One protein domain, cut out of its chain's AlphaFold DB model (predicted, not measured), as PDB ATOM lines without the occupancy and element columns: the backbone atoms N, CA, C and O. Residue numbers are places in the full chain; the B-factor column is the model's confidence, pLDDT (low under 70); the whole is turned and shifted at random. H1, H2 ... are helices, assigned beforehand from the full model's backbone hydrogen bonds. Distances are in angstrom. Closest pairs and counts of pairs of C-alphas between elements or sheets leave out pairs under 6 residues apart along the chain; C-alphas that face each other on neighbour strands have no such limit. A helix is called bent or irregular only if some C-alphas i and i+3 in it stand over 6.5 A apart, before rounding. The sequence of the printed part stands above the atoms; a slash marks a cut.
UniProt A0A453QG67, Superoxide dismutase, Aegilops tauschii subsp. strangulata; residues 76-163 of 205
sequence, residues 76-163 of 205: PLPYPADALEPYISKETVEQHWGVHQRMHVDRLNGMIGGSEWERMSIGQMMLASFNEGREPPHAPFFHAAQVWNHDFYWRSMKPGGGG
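This is residues 76 to 163 of the 205 residues of the protein "Superoxide dismutase" of Aegilops tauschii subsp. strangulata (UniProt A0A453QG67). Two long helices, H1 and H3, lie side by side and run opposite ways, and the short helix H2 packs on H3 near its beginning, away from H1. Residues 76 to 89, with no named element, lie at the end where H1 begins and H3 ends. The printed part has 88 residues with three named helices, H1, H2 and H3 along the chain, and no named strand; its class is all helix. It is loose, with a radius of gyration of the C-alphas of 15.3 A, and elongated, spanning 42 by 27 by 20 A.

Start at Pro 76 and pass residues 76 to 89 to reach C-alpha 90 at (6.538, -9.044, 47.866). There H1, residues 90 to 112, begins and runs 31.7 A to C-alpha 112 at (-21.606, 2.571, 39.178). H1 is neither bent nor irregular, but only just: C-alphas 98 and 101 are 6.4 A apart. Next find H2, residues 122 to 129, 10.2 A long. H3, residues 140 to 155, runs 22.8 A to C-alpha 155 at (2.898, 6.463, 43.946).

Look first at His 104 and His 143, whose C-alphas are the closest of H1 and H3, 5.2 A apart. These helices touch at a shallow tilt of 33 degrees, only just short of steep, opposite ways. H2 and H3 form a helical hairpin and touch; their closest C-alphas, of Ser 129 and Phe 141, are 5.1 A apart. Their tilt is also shallow at 33 degrees, only just short of steep, opposite ways. H1 and H2 are apart. In H2 and H3 every O i to N i+4 pair is within hydrogen-bond range; in H1, 16 of 19 are.

The two C-alphas farthest apart, of Gly 114 and Gly 163, are 47.0 A apart. The printed part has no cut, and the links H1 to H2 and H2 to H3 are short. The mean pLDDT of the printed part is 94.6, and no printed residue is under 70.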
ATOM      1  N   PRO A  76      -1.810   0.023  37.291       96.69
ATOM      2  CA  PRO A  76      -0.668  -0.862  37.481       96.69
ATOM      3  C   PRO A  76       0.231  -0.347  38.609       96.69
ATOM      4  O   PRO A  76       0.314   0.862  38.851       96.69
ATOM      5  N   LEU A  77       0.942  -1.261  39.272       97.69
ATOM      6  CA  LEU A  77       2.008  -0.872  40.191       97.69
ATOM      7  C   LEU A  77       3.088  -0.068  39.440       97.69
ATOM      8  O   LEU A  77       3.451  -0.429  38.319       97.69
ATOM      9  N   PRO A  78       3.642   0.998  40.046       97.94
ATOM     10  CA  PRO A  78       4.694   1.800  39.419       97.94
ATOM     11  C   PRO A  78       6.077   1.120  39.431       97.94
ATOM     12  O   PRO A  78       7.029   1.658  38.867       97.94
ATOM     13  N   TYR A  79       6.203  -0.036  40.084       98.25
ATOM     14  CA  TYR A  79       7.419  -0.840  40.205       98.25
ATOM     15  C   TYR A  79       7.059  -2.328  40.408       98.25
ATOM     16  O   TYR A  79       5.912  -2.625  40.749       98.25
ATOM     17  N   PRO A  80       8.002  -3.271  40.204       98.31
ATOM     18  CA  PRO A  80       7.789  -4.694  40.493       98.31
ATOM     19  C   PRO A  80       7.376  -4.959  41.947       98.31
ATOM     20  O   PRO A  80       7.756  -4.210  42.846       98.31
ATOM     21  N   ALA A  81       6.619  -6.031  42.194       98.25
ATOM     22  CA  ALA A  81       6.033  -6.308  43.511       98.25
ATOM     23  C   ALA A  81       7.070  -6.537  44.633       98.25
ATOM     24  O   ALA A  81       6.791  -6.249  45.789       98.25
ATOM     25  N   ASP A  82       8.273  -6.998  44.299       98.44
ATOM     26  CA  ASP A  82       9.398  -7.210  45.220       98.44
ATOM     27  C   ASP A  82      10.300  -5.978  45.399       98.44
ATOM     28  O   ASP A  82      11.221  -5.981  46.214       98.44
ATOM     29  N   ALA A  83      10.049  -4.886  44.676       98.38
ATOM     30  CA  ALA A  83      10.988  -3.768  44.597       98.38
ATOM     31  C   ALA A  83      11.079  -2.908  45.878       98.38
ATOM     32  O   ALA A  83      11.886  -1.976  45.938       98.38
ATOM     33  N   LEU A  84      10.247  -3.187  46.887       98.25
ATOM     34  CA  LEU A  84      10.242  -2.512  48.193       98.25
ATOM     35  C   LEU A  84      10.875  -3.349  49.315       98.25
ATOM     36  O   LEU A  84      10.926  -2.892  50.463       98.25
ATOM     37  N   GLU A  85      11.368  -4.549  49.015       97.56
ATOM     38  CA  GLU A  85      12.076  -5.357  50.001       97.56
ATOM     39  C   GLU A  85      13.367  -4.666  50.487       97.56
ATOM     40  O   GLU A  85      14.011  -3.929  49.732       97.56
ATOM     41  N   PRO A  86      13.767  -4.865  51.761       96.69
ATOM     42  CA  PRO A  86      13.132  -5.710  52.781       96.69
ATOM     43  C   PRO A  86      12.068  -4.976  53.623       96.69
ATOM     44  O   PRO A  86      11.656  -5.481  54.663       96.69
ATOM     45  N   TYR A  87      11.661  -3.763  53.238       97.06
ATOM     46  CA  TYR A  87      10.795  -2.915  54.066       97.06
ATOM     47  C   TYR A  87       9.313  -3.266  53.933       97.06
ATOM     48  O   TYR A  87       8.574  -3.187  54.912       97.06
ATOM     49  N   ILE A  88       8.887  -3.654  52.730       98.19
ATOM     50  CA  ILE A  88       7.564  -4.219  52.452       98.19
ATOM     51  C   ILE A  88       7.797  -5.472  51.608       98.19
ATOM     52  O   ILE A  88       8.439  -5.386  50.562       98.19
ATOM     53  N   SER A  89       7.322  -6.627  52.080       98.50
ATOM     54  CA  SER A  89       7.527  -7.904  51.387       98.50
ATOM     55  C   SER A  89       6.756  -7.966  50.072       98.50
ATOM     56  O   SER A  89       5.671  -7.381  49.959       98.50
ATOM     57  N   LYS A  90       7.265  -8.742  49.107       98.50
ATOM     58  CA  LYS A  90       6.538  -9.044  47.866       98.50
ATOM     59  C   LYS A  90       5.120  -9.559  48.134       98.50
ATOM     60  O   LYS A  90       4.171  -9.061  47.540       98.50
ATOM     61  N   GLU A  91       4.981 -10.494  49.073       98.56
ATOM     62  CA  GLU A  91       3.688 -11.056  49.484       98.56
ATOM     63  C   GLU A  91       2.713  -9.966  49.955       98.56
ATOM     64  O   GLU A  91       1.559  -9.941  49.530       98.56
ATOM     65  N   THR A  92       3.185  -9.010  50.766       98.56
ATOM     66  CA  THR A  92       2.356  -7.880  51.212       98.56
ATOM     67  C   THR A  92       1.885  -7.050  50.023       98.56
ATOM     68  O   THR A  92       0.713  -6.692  49.959       98.56
ATOM     69  N   VAL A  93       2.763  -6.751  49.060       98.62
ATOM     70  CA  VAL A  93       2.391  -5.971  47.869       98.62
ATOM     71  C   VAL A  93       1.378  -6.725  47.004       98.62
ATOM     72  O   VAL A  93       0.391  -6.133  46.568       98.62
ATOM     73  N   GLU A  94       1.577  -8.025  46.786       98.25
ATOM     74  CA  GLU A  94       0.673  -8.868  45.996       98.25
ATOM     75  C   GLU A  94      -0.718  -8.970  46.632       98.25
ATOM     76  O   GLU A  94      -1.715  -8.816  45.928       98.25
ATOM     77  N   GLN A  95      -0.811  -9.119  47.955       98.56
ATOM     78  CA  GLN A  95      -2.100  -9.107  48.655       98.56
ATOM     79  C   GLN A  95      -2.727  -7.704  48.671       98.56
ATOM     80  O   GLN A  95      -3.910  -7.525  48.375       98.56
ATOM     81  N   HIS A  96      -1.947  -6.666  48.973       98.56
ATOM     82  CA  HIS A  96      -2.468  -5.310  49.169       98.56
ATOM     83  C   HIS A  96      -2.928  -4.658  47.862       98.56
ATOM     84  O   HIS A  96      -4.028  -4.104  47.798       98.56
ATOM     85  N   TRP A  97      -2.136  -4.759  46.796       98.56
ATOM     86  CA  TRP A  97      -2.532  -4.283  45.470       98.56
ATOM     87  C   TRP A  97      -3.418  -5.309  44.754       98.56
ATOM     88  O   TRP A  97      -4.502  -4.966  44.284       98.56
ATOM     89  N   GLY A  98      -2.993  -6.570  44.676       97.25
ATOM     90  CA  GLY A  98      -3.650  -7.583  43.844       97.25
ATOM     91  C   GLY A  98      -5.012  -8.039  44.361       97.25
ATOM     92  O   GLY A  98      -5.881  -8.334  43.546       97.25
ATOM     93  N   VAL A  99      -5.225  -8.037  45.683       97.50
ATOM     94  CA  VAL A  99      -6.476  -8.503  46.308       97.50
ATOM     95  C   VAL A  99      -7.258  -7.345  46.928       97.50
ATOM     96  O   VAL A  99      -8.380  -7.065  46.508       97.50
ATOM     97  N   HIS A 100      -6.686  -6.626  47.898       97.75
ATOM     98  CA  HIS A 100      -7.432  -5.608  48.650       97.75
ATOM     99  C   HIS A 100      -7.847  -4.413  47.785       97.75
ATOM    100  O   HIS A 100      -9.017  -4.014  47.790       97.75
ATOM    101  N   GLN A 101      -6.917  -3.843  47.016       98.12
ATOM    102  CA  GLN A 101      -7.250  -2.744  46.113       98.12
ATOM    103  C   GLN A 101      -8.168  -3.205  44.970       98.12
ATOM    104  O   GLN A 101      -9.116  -2.485  44.643       98.12
ATOM    105  N   ARG A 102      -7.939  -4.402  44.409       97.44
ATOM    106  CA  ARG A 102      -8.799  -5.003  43.376       97.44
ATOM    107  C   ARG A 102     -10.245  -5.120  43.841       97.44
ATOM    108  O   ARG A 102     -11.135  -4.608  43.172       97.44
ATOM    109  N   MET A 103     -10.465  -5.664  45.037       97.81
ATOM    110  CA  MET A 103     -11.797  -5.774  45.630       97.81
ATOM    111  C   MET A 103     -12.503  -4.417  45.701       97.81
ATOM    112  O   MET A 103     -13.689  -4.324  45.393       97.81
ATOM    113  N   HIS A 104     -11.801  -3.343  46.074       97.38
ATOM    114  CA  HIS A 104     -12.408  -2.014  46.098       97.38
ATOM    115  C   HIS A 104     -12.779  -1.500  44.702       97.38
ATOM    116  O   HIS A 104     -13.822  -0.862  44.574       97.38
ATOM    117  N   VAL A 105     -11.974  -1.789  43.676       96.25
ATOM    118  CA  VAL A 105     -12.302  -1.461  42.279       96.25
ATOM    119  C   VAL A 105     -13.549  -2.220  41.829       96.25
ATOM    120  O   VAL A 105     -14.474  -1.603  41.302       96.25
ATOM    121  N   ASP A 106     -13.617  -3.520  42.097       95.38
ATOM    122  CA  ASP A 106     -14.728  -4.366  41.655       95.38
ATOM    123  C   ASP A 106     -16.032  -3.994  42.374       95.38
ATOM    124  O   ASP A 106     -17.076  -3.822  41.742       95.38
ATOM    125  N   ARG A 107     -15.968  -3.764  43.695       95.25
ATOM    126  CA  ARG A 107     -17.111  -3.277  44.486       95.25
ATOM    127  C   ARG A 107     -17.589  -1.912  44.013       95.25
ATOM    128  O   ARG A 107     -18.795  -1.696  43.956       95.25
ATOM    129  N   LEU A 108     -16.668  -1.009  43.675       94.62
ATOM    130  CA  LEU A 108     -17.024   0.307  43.159       94.62
ATOM    131  C   LEU A 108     -17.709   0.199  41.795       94.62
ATOM    132  O   LEU A 108     -18.773   0.783  41.616       94.62
ATOM    133  N   ASN A 109     -17.154  -0.583  40.866       94.12
ATOM    134  CA  ASN A 109     -17.769  -0.820  39.559       94.12
ATOM    135  C   ASN A 109     -19.182  -1.402  39.704       94.12
ATOM    136  O   ASN A 109     -20.106  -0.891  39.081       94.12
ATOM    137  N   GLY A 110     -19.399  -2.358  40.613       92.56
ATOM    138  CA  GLY A 110     -20.736  -2.894  40.899       92.56
ATOM    139  C   GLY A 110     -21.765  -1.866  41.401       92.56
ATOM    140  O   GLY A 110     -22.960  -2.133  41.343       92.56
ATOM    141  N   MET A 111     -21.329  -0.692  41.878       92.06
ATOM    142  CA  MET A 111     -22.203   0.410  42.313       92.06
ATOM    143  C   MET A 111     -22.429   1.479  41.233       92.06
ATOM    144  O   MET A 111     -23.286   2.345  41.412       92.06
ATOM    145  N   ILE A 112     -21.644   1.473  40.151       91.12
ATOM    146  CA  ILE A 112     -21.606   2.571  39.178       91.12
ATOM    147  C   ILE A 112     -22.643   2.400  38.059       91.12
ATOM    148  O   ILE A 112     -23.239   3.394  37.639       91.12
ATOM    149  N   GLY A 113     -22.877   1.183  37.571       86.81
ATOM    150  CA  GLY A 113     -23.708   0.963  36.383       86.81
ATOM    151  C   GLY A 113     -25.134   1.485  36.508       86.81
ATOM    152  O   GLY A 113     -25.846   1.129  37.447       86.81
ATOM    153  N   GLY A 114     -25.553   2.340  35.568       85.81
ATOM    154  CA  GLY A 114     -26.897   2.925  35.554       85.81
ATOM    155  C   GLY A 114     -27.161   3.921  36.689       85.81
ATOM    156  O   GLY A 114     -28.301   4.342  36.886       85.81
ATOM    157  N   SER A 115     -26.125   4.296  37.441       90.94
ATOM    158  CA  SER A 115     -26.207   5.266  38.531       90.94
ATOM    159  C   SER A 115     -25.806   6.673  38.076       90.94
ATOM    160  O   SER A 115     -25.240   6.885  37.003       90.94
ATOM    161  N   GLU A 116     -26.019   7.661  38.945       91.38
ATOM    162  CA  GLU A 116     -25.524   9.029  38.741       91.38
ATOM    163  C   GLU A 116     -23.983   9.139  38.712       91.38
ATOM    164  O   GLU A 116     -23.439  10.152  38.266       91.38
ATOM    165  N   TRP A 117     -23.266   8.094  39.143       91.31
ATOM    166  CA  TRP A 117     -21.806   8.074  39.272       91.31
ATOM    167  C   TRP A 117     -21.076   7.709  37.972       91.31
ATOM    168  O   TRP A 117     -19.876   7.951  37.864       91.31
ATOM    169  N   GLU A 118     -21.784   7.171  36.972       89.50
ATOM    170  CA  GLU A 118     -21.223   6.532  35.766       89.50
ATOM    171  C   GLU A 118     -20.271   7.405  34.942       89.50
ATOM    172  O   GLU A 118     -19.377   6.911  34.257       89.50
ATOM    173  N   ARG A 119     -20.426   8.724  35.032       85.94
ATOM    174  CA  ARG A 119     -19.636   9.695  34.259       85.94
ATOM    175  C   ARG A 119     -18.722  10.555  35.125       85.94
ATOM    176  O   ARG A 119     -18.155  11.532  34.636       85.94
ATOM    177  N   MET A 120     -18.596  10.225  36.406       90.12
ATOM    178  CA  MET A 120     -17.735  10.952  37.329       90.12
ATOM    179  C   MET A 120     -16.338  10.337  37.355       90.12
ATOM    180  O   MET A 120     -16.168   9.124  37.435       90.12
ATOM    181  N   SER A 121     -15.311  11.185  37.370       91.25
ATOM    182  CA  SER A 121     -13.989  10.741  37.818       91.25
ATOM    183  C   SER A 121     -14.048  10.308  39.287       91.25
ATOM    184  O   SER A 121     -14.877  10.811  40.047       91.25
ATOM    185  N   ILE A 122     -13.121   9.449  39.727       92.62
ATOM    186  CA  ILE A 122     -13.031   9.015  41.135       92.62
ATOM    187  C   ILE A 122     -13.029  10.214  42.094       92.62
ATOM    188  O   ILE A 122     -13.739  10.205  43.092       92.62
ATOM    189  N   GLY A 123     -12.287  11.279  41.772       91.25
ATOM    190  CA  GLY A 123     -12.235  12.481  42.608       91.25
ATOM    191  C   GLY A 123     -13.576  13.218  42.696       91.25
ATOM    192  O   GLY A 123     -13.979  13.624  43.784       91.25
ATOM    193  N   GLN A 124     -14.295  13.360  41.578       91.62
ATOM    194  CA  GLN A 124     -15.649  13.932  41.585       91.62
ATOM    195  C   GLN A 124     -16.611  13.059  42.389       91.62
ATOM    196  O   GLN A 124     -17.352  13.579  43.217       91.62
ATOM    197  N   MET A 125     -16.545  11.742  42.189       92.06
ATOM    198  CA  MET A 125     -17.370  10.772  42.895       92.06
ATOM    199  C   MET A 125     -17.130  10.835  44.402       92.06
ATOM    200  O   MET A 125     -18.091  10.930  45.154       92.06
ATOM    201  N   MET A 126     -15.873  10.868  44.857       92.62
ATOM    202  CA  MET A 126     -15.529  11.040  46.273       92.62
ATOM    203  C   MET A 126     -16.115  12.330  46.847       92.62
ATOM    204  O   MET A 126     -16.733  12.296  47.903       92.62
ATOM    205  N   LEU A 127     -15.945  13.466  46.164       91.19
ATOM    206  CA  LEU A 127     -16.437  14.753  46.662       91.19
ATOM    207  C   LEU A 127     -17.967  14.794  46.736       91.19
ATOM    208  O   LEU A 127     -18.513  15.236  47.745       91.19
ATOM    209  N   ALA A 128     -18.644  14.308  45.697       91.12
ATOM    210  CA  ALA A 128     -20.099  14.284  45.628       91.12
ATOM    211  C   ALA A 128     -20.709  13.284  46.628       91.12
ATOM    212  O   ALA A 128     -21.672  13.618  47.307       91.12
ATOM    213  N   SER A 129     -20.116  12.098  46.789       92.81
ATOM    214  CA  SER A 129     -20.602  11.066  47.721       92.81
ATOM    215  C   SER A 129     -20.206  11.301  49.184       92.81
ATOM    216  O   SER A 129     -20.808  10.705  50.072       92.81
ATOM    217  N   PHE A 130     -19.233  12.174  49.476       93.00
ATOM    218  CA  PHE A 130     -18.849  12.530  50.851       93.00
ATOM    219  C   PHE A 130     -19.882  13.415  51.568       93.00
ATOM    220  O   PHE A 130     -19.829  13.551  52.792       93.00
ATOM    221  N   ASN A 131     -20.795  14.055  50.827       85.81
ATOM    222  CA  ASN A 131     -21.806  14.970  51.371       85.81
ATOM    223  C   ASN A 131     -21.232  16.123  52.215       85.81
ATOM    224  O   ASN A 131     -21.897  16.632  53.118       85.81
ATOM    225  N   GLU A 132     -19.983  16.532  51.955       85.75
ATOM    226  CA  GLU A 132     -19.251  17.550  52.734       85.75
ATOM    227  C   GLU A 132     -19.227  17.274  54.255       85.75
ATOM    228  O   GLU A 132     -19.028  18.186  55.058       85.75
ATOM    229  N   GLY A 133     -19.451  16.022  54.669       80.81
ATOM    230  CA  GLY A 133     -19.584  15.637  56.074       80.81
ATOM    231  C   GLY A 133     -20.866  16.126  56.764       80.81
ATOM    232  O   GLY A 133     -20.934  16.074  57.992       80.81
ATOM    233  N   ARG A 134     -21.868  16.612  56.016       82.25
ATOM    234  CA  ARG A 134     -23.174  17.035  56.565       82.25
ATOM    235  C   ARG A 134     -24.081  15.859  56.913       82.25
ATOM    236  O   ARG A 134     -24.801  15.912  57.903       82.25
ATOM    237  N   GLU A 135     -24.029  14.817  56.096       88.69
ATOM    238  CA  GLU A 135     -24.804  13.584  56.227       88.69
ATOM    239  C   GLU A 135     -23.867  12.378  56.091       88.69
ATOM    240  O   GLU A 135     -22.729  12.544  55.631       88.69
ATOM    241  N   PRO A 136     -24.299  11.163  56.486       90.19
ATOM    242  CA  PRO A 136     -23.546   9.955  56.178       90.19
ATOM    243  C   PRO A 136     -23.179   9.909  54.683       90.19
ATOM    244  O   PRO A 136     -24.035  10.202  53.842       90.19
ATOM    245  N   PRO A 137     -21.923   9.574  54.331       91.00
ATOM    246  CA  PRO A 137     -21.524   9.468  52.935       91.00
ATOM    247  C   PRO A 137     -22.376   8.448  52.179       91.00
ATOM    248  O   PRO A 137     -22.765   7.416  52.733       91.00
ATOM    249  N   HIS A 138     -22.625   8.703  50.897       91.56
ATOM    250  CA  HIS A 138     -23.283   7.731  50.029       91.56
ATOM    251  C   HIS A 138     -22.396   6.493  49.854       91.56
ATOM    252  O   HIS A 138     -21.167   6.578  49.907       91.56
ATOM    253  N   ALA A 139     -23.024   5.344  49.588       90.25
ATOM    254  CA  ALA A 139     -22.365   4.043  49.459       90.25
ATOM    255  C   ALA A 139     -21.044   4.030  48.647       90.25
ATOM    256  O   ALA A 139     -20.072   3.452  49.145       90.25
ATOM    257  N   PRO A 140     -20.927   4.679  47.464       92.62
ATOM    258  CA  PRO A 140     -19.683   4.636  46.689       92.62
ATOM    259  C   PRO A 140     -18.507   5.369  47.343       92.62
ATOM    260  O   PRO A 140     -17.365   5.079  46.987       92.62
ATOM    261  N   PHE A 141     -18.738   6.276  48.304       95.12
ATOM    262  CA  PHE A 141     -17.681   7.091  48.913       95.12
ATOM    263  C   PHE A 141     -16.530   6.241  49.440       95.12
ATOM    264  O   PHE A 141     -15.368   6.510  49.142       95.12
ATOM    265  N   PHE A 142     -16.856   5.202  50.210       94.69
ATOM    266  CA  PHE A 142     -15.852   4.378  50.868       94.69
ATOM    267  C   PHE A 142     -14.942   3.681  49.850       94.69
ATOM    268  O   PHE A 142     -13.720   3.779  49.947       94.69
ATOM    269  N   HIS A 143     -15.521   3.032  48.839       95.81
ATOM    270  CA  HIS A 143     -14.745   2.328  47.822       95.81
ATOM    271  C   HIS A 143     -13.998   3.293  46.895       95.81
ATOM    272  O   HIS A 143     -12.821   3.067  46.626       95.81
ATOM    273  N   ALA A 144     -14.616   4.405  46.487       95.81
ATOM    274  CA  ALA A 144     -13.954   5.437  45.688       95.81
ATOM    275  C   ALA A 144     -12.742   6.034  46.418       95.81
ATOM    276  O   ALA A 144     -11.656   6.130  45.842       95.81
ATOM    277  N   ALA A 145     -12.899   6.362  47.704       96.19
ATOM    278  CA  ALA A 145     -11.809   6.856  48.535       96.19
ATOM    279  C   ALA A 145     -10.702   5.813  48.689       96.19
ATOM    280  O   ALA A 145      -9.531   6.151  48.556       96.19
ATOM    281  N   GLN A 146     -11.042   4.542  48.911       97.31
ATOM    282  CA  GLN A 146     -10.038   3.490  49.047       97.31
ATOM    283  C   GLN A 146      -9.279   3.236  47.740       97.31
ATOM    284  O   GLN A 146      -8.058   3.102  47.795       97.31
ATOM    285  N   VAL A 147      -9.933   3.232  46.574       96.94
ATOM    286  CA  VAL A 147      -9.228   3.128  45.281       96.94
ATOM    287  C   VAL A 147      -8.238   4.287  45.124       96.94
ATOM    288  O   VAL A 147      -7.062   4.054  44.847       96.94
ATOM    289  N   TRP A 148      -8.679   5.522  45.386       97.38
ATOM    290  CA  TRP A 148      -7.816   6.700  45.288       97.38
ATOM    291  C   TRP A 148      -6.653   6.673  46.290       97.38
ATOM    292  O   TRP A 148      -5.513   6.966  45.923       97.38
ATOM    293  N   ASN A 149      -6.922   6.290  47.541       97.69
ATOM    294  CA  ASN A 149      -5.919   6.225  48.602       97.69
ATOM    295  C   ASN A 149      -4.809   5.227  48.259       97.69
ATOM    296  O   ASN A 149      -3.636   5.562  48.406       97.69
ATOM    297  N   HIS A 150      -5.153   4.037  47.757       98.38
ATOM    298  CA  HIS A 150      -4.157   3.031  47.378       98.38
ATOM    299  C   HIS A 150      -3.364   3.451  46.138       98.38
ATOM    300  O   HIS A 150      -2.138   3.352  46.127       98.38
ATOM    301  N   ASP A 151      -4.028   4.018  45.129       97.50
ATOM    302  CA  ASP A 151      -3.340   4.586  43.969       97.50
ATOM    303  C   ASP A 151      -2.332   5.678  44.376       97.50
ATOM    304  O   ASP A 151      -1.235   5.772  43.817       97.50
ATOM    305  N   PHE A 152      -2.681   6.517  45.354       97.56
ATOM    306  CA  PHE A 152      -1.773   7.518  45.914       97.56
ATOM    307  C   PHE A 152      -0.649   6.886  46.749       97.56
ATOM    308  O   PHE A 152       0.503   7.306  46.636       97.56
ATOM    309  N   TYR A 153      -0.960   5.870  47.553       98.38
ATOM    310  CA  TYR A 153      -0.012   5.147  48.400       98.38
ATOM    311  C   TYR A 153       1.132   4.534  47.586       98.38
ATOM    312  O   TYR A 153       2.298   4.826  47.858       98.38
ATOM    313  N   TRP A 154       0.824   3.786  46.523       98.44
ATOM    314  CA  TRP A 154       1.851   3.173  45.673       98.44
ATOM    315  C   TRP A 154       2.725   4.210  44.962       98.44
ATOM    316  O   TRP A 154       3.933   4.031  44.838       98.44
ATOM    317  N   ARG A 155       2.146   5.346  44.550       97.69
ATOM    318  CA  ARG A 155       2.898   6.463  43.946       97.69
ATOM    319  C   ARG A 155       3.708   7.282  44.956       97.69
ATOM    320  O   ARG A 155       4.562   8.066  44.548       97.69
ATOM    321  N   SER A 156       3.449   7.114  46.251       97.06
ATOM    322  CA  SER A 156       4.185   7.788  47.328       97.06
ATOM    323  C   SER A 156       5.482   7.065  47.703       97.06
ATOM    324  O   SER A 156       6.288   7.600  48.464       97.06
ATOM    325  N   MET A 157       5.703   5.867  47.163       97.75
ATOM    326  CA  MET A 157       6.878   5.041  47.416       97.75
ATOM    327  C   MET A 157       7.691   4.838  46.136       97.75
ATOM    328  O   MET A 157       7.227   5.082  45.023       97.75
ATOM    329  N   LYS A 158       8.943   4.409  46.300       96.94
ATOM    330  CA  LYS A 158       9.814   3.973  45.204       96.94
ATOM    331  C   LYS A 158      10.920   3.050  45.730       96.94
ATOM    332  O   LYS A 158      11.306   3.204  46.895       96.94
ATOM    333  N   PRO A 159      11.500   2.184  44.881       97.62
ATOM    334  CA  PRO A 159      12.690   1.407  45.224       97.62
ATOM    335  C   PRO A 159      13.856   2.332  45.596       97.62
ATOM    336  O   PRO A 159      14.076   3.352  44.937       97.62
ATOM    337  N   GLY A 160      14.582   2.015  46.673       95.50
ATOM    338  CA  GLY A 160      15.665   2.874  47.179       95.50
ATOM    339  C   GLY A 160      15.198   4.282  47.581       95.50
ATOM    340  O   GLY A 160      15.929   5.259  47.414       95.50
ATOM    341  N   GLY A 161      13.943   4.405  48.026       95.19
ATOM    342  CA  GLY A 161      13.348   5.654  48.492       95.19
ATOM    343  C   GLY A 161      13.892   6.148  49.837       95.19
ATOM    344  O   GLY A 161      14.937   5.726  50.323       95.19
ATOM    345  N   GLY A 162      13.158   7.080  50.446       92.31
ATOM    346  CA  GLY A 162      13.578   7.742  51.680       92.31
ATOM    347  C   GLY A 162      14.583   8.874  51.442       92.31
ATOM    348  O   GLY A 162      14.595   9.512  50.387       92.31
ATOM    349  N   GLY A 163      15.399   9.157  52.458       93.12
ATOM    350  CA  GLY A 163      16.274  10.329  52.482       93.12
ATOM    351  C   GLY A 163      15.516  11.629  52.767       93.12
ATOM    352  O   GLY A 163      14.410  11.619  53.307       93.12
TER     353      GLY A 163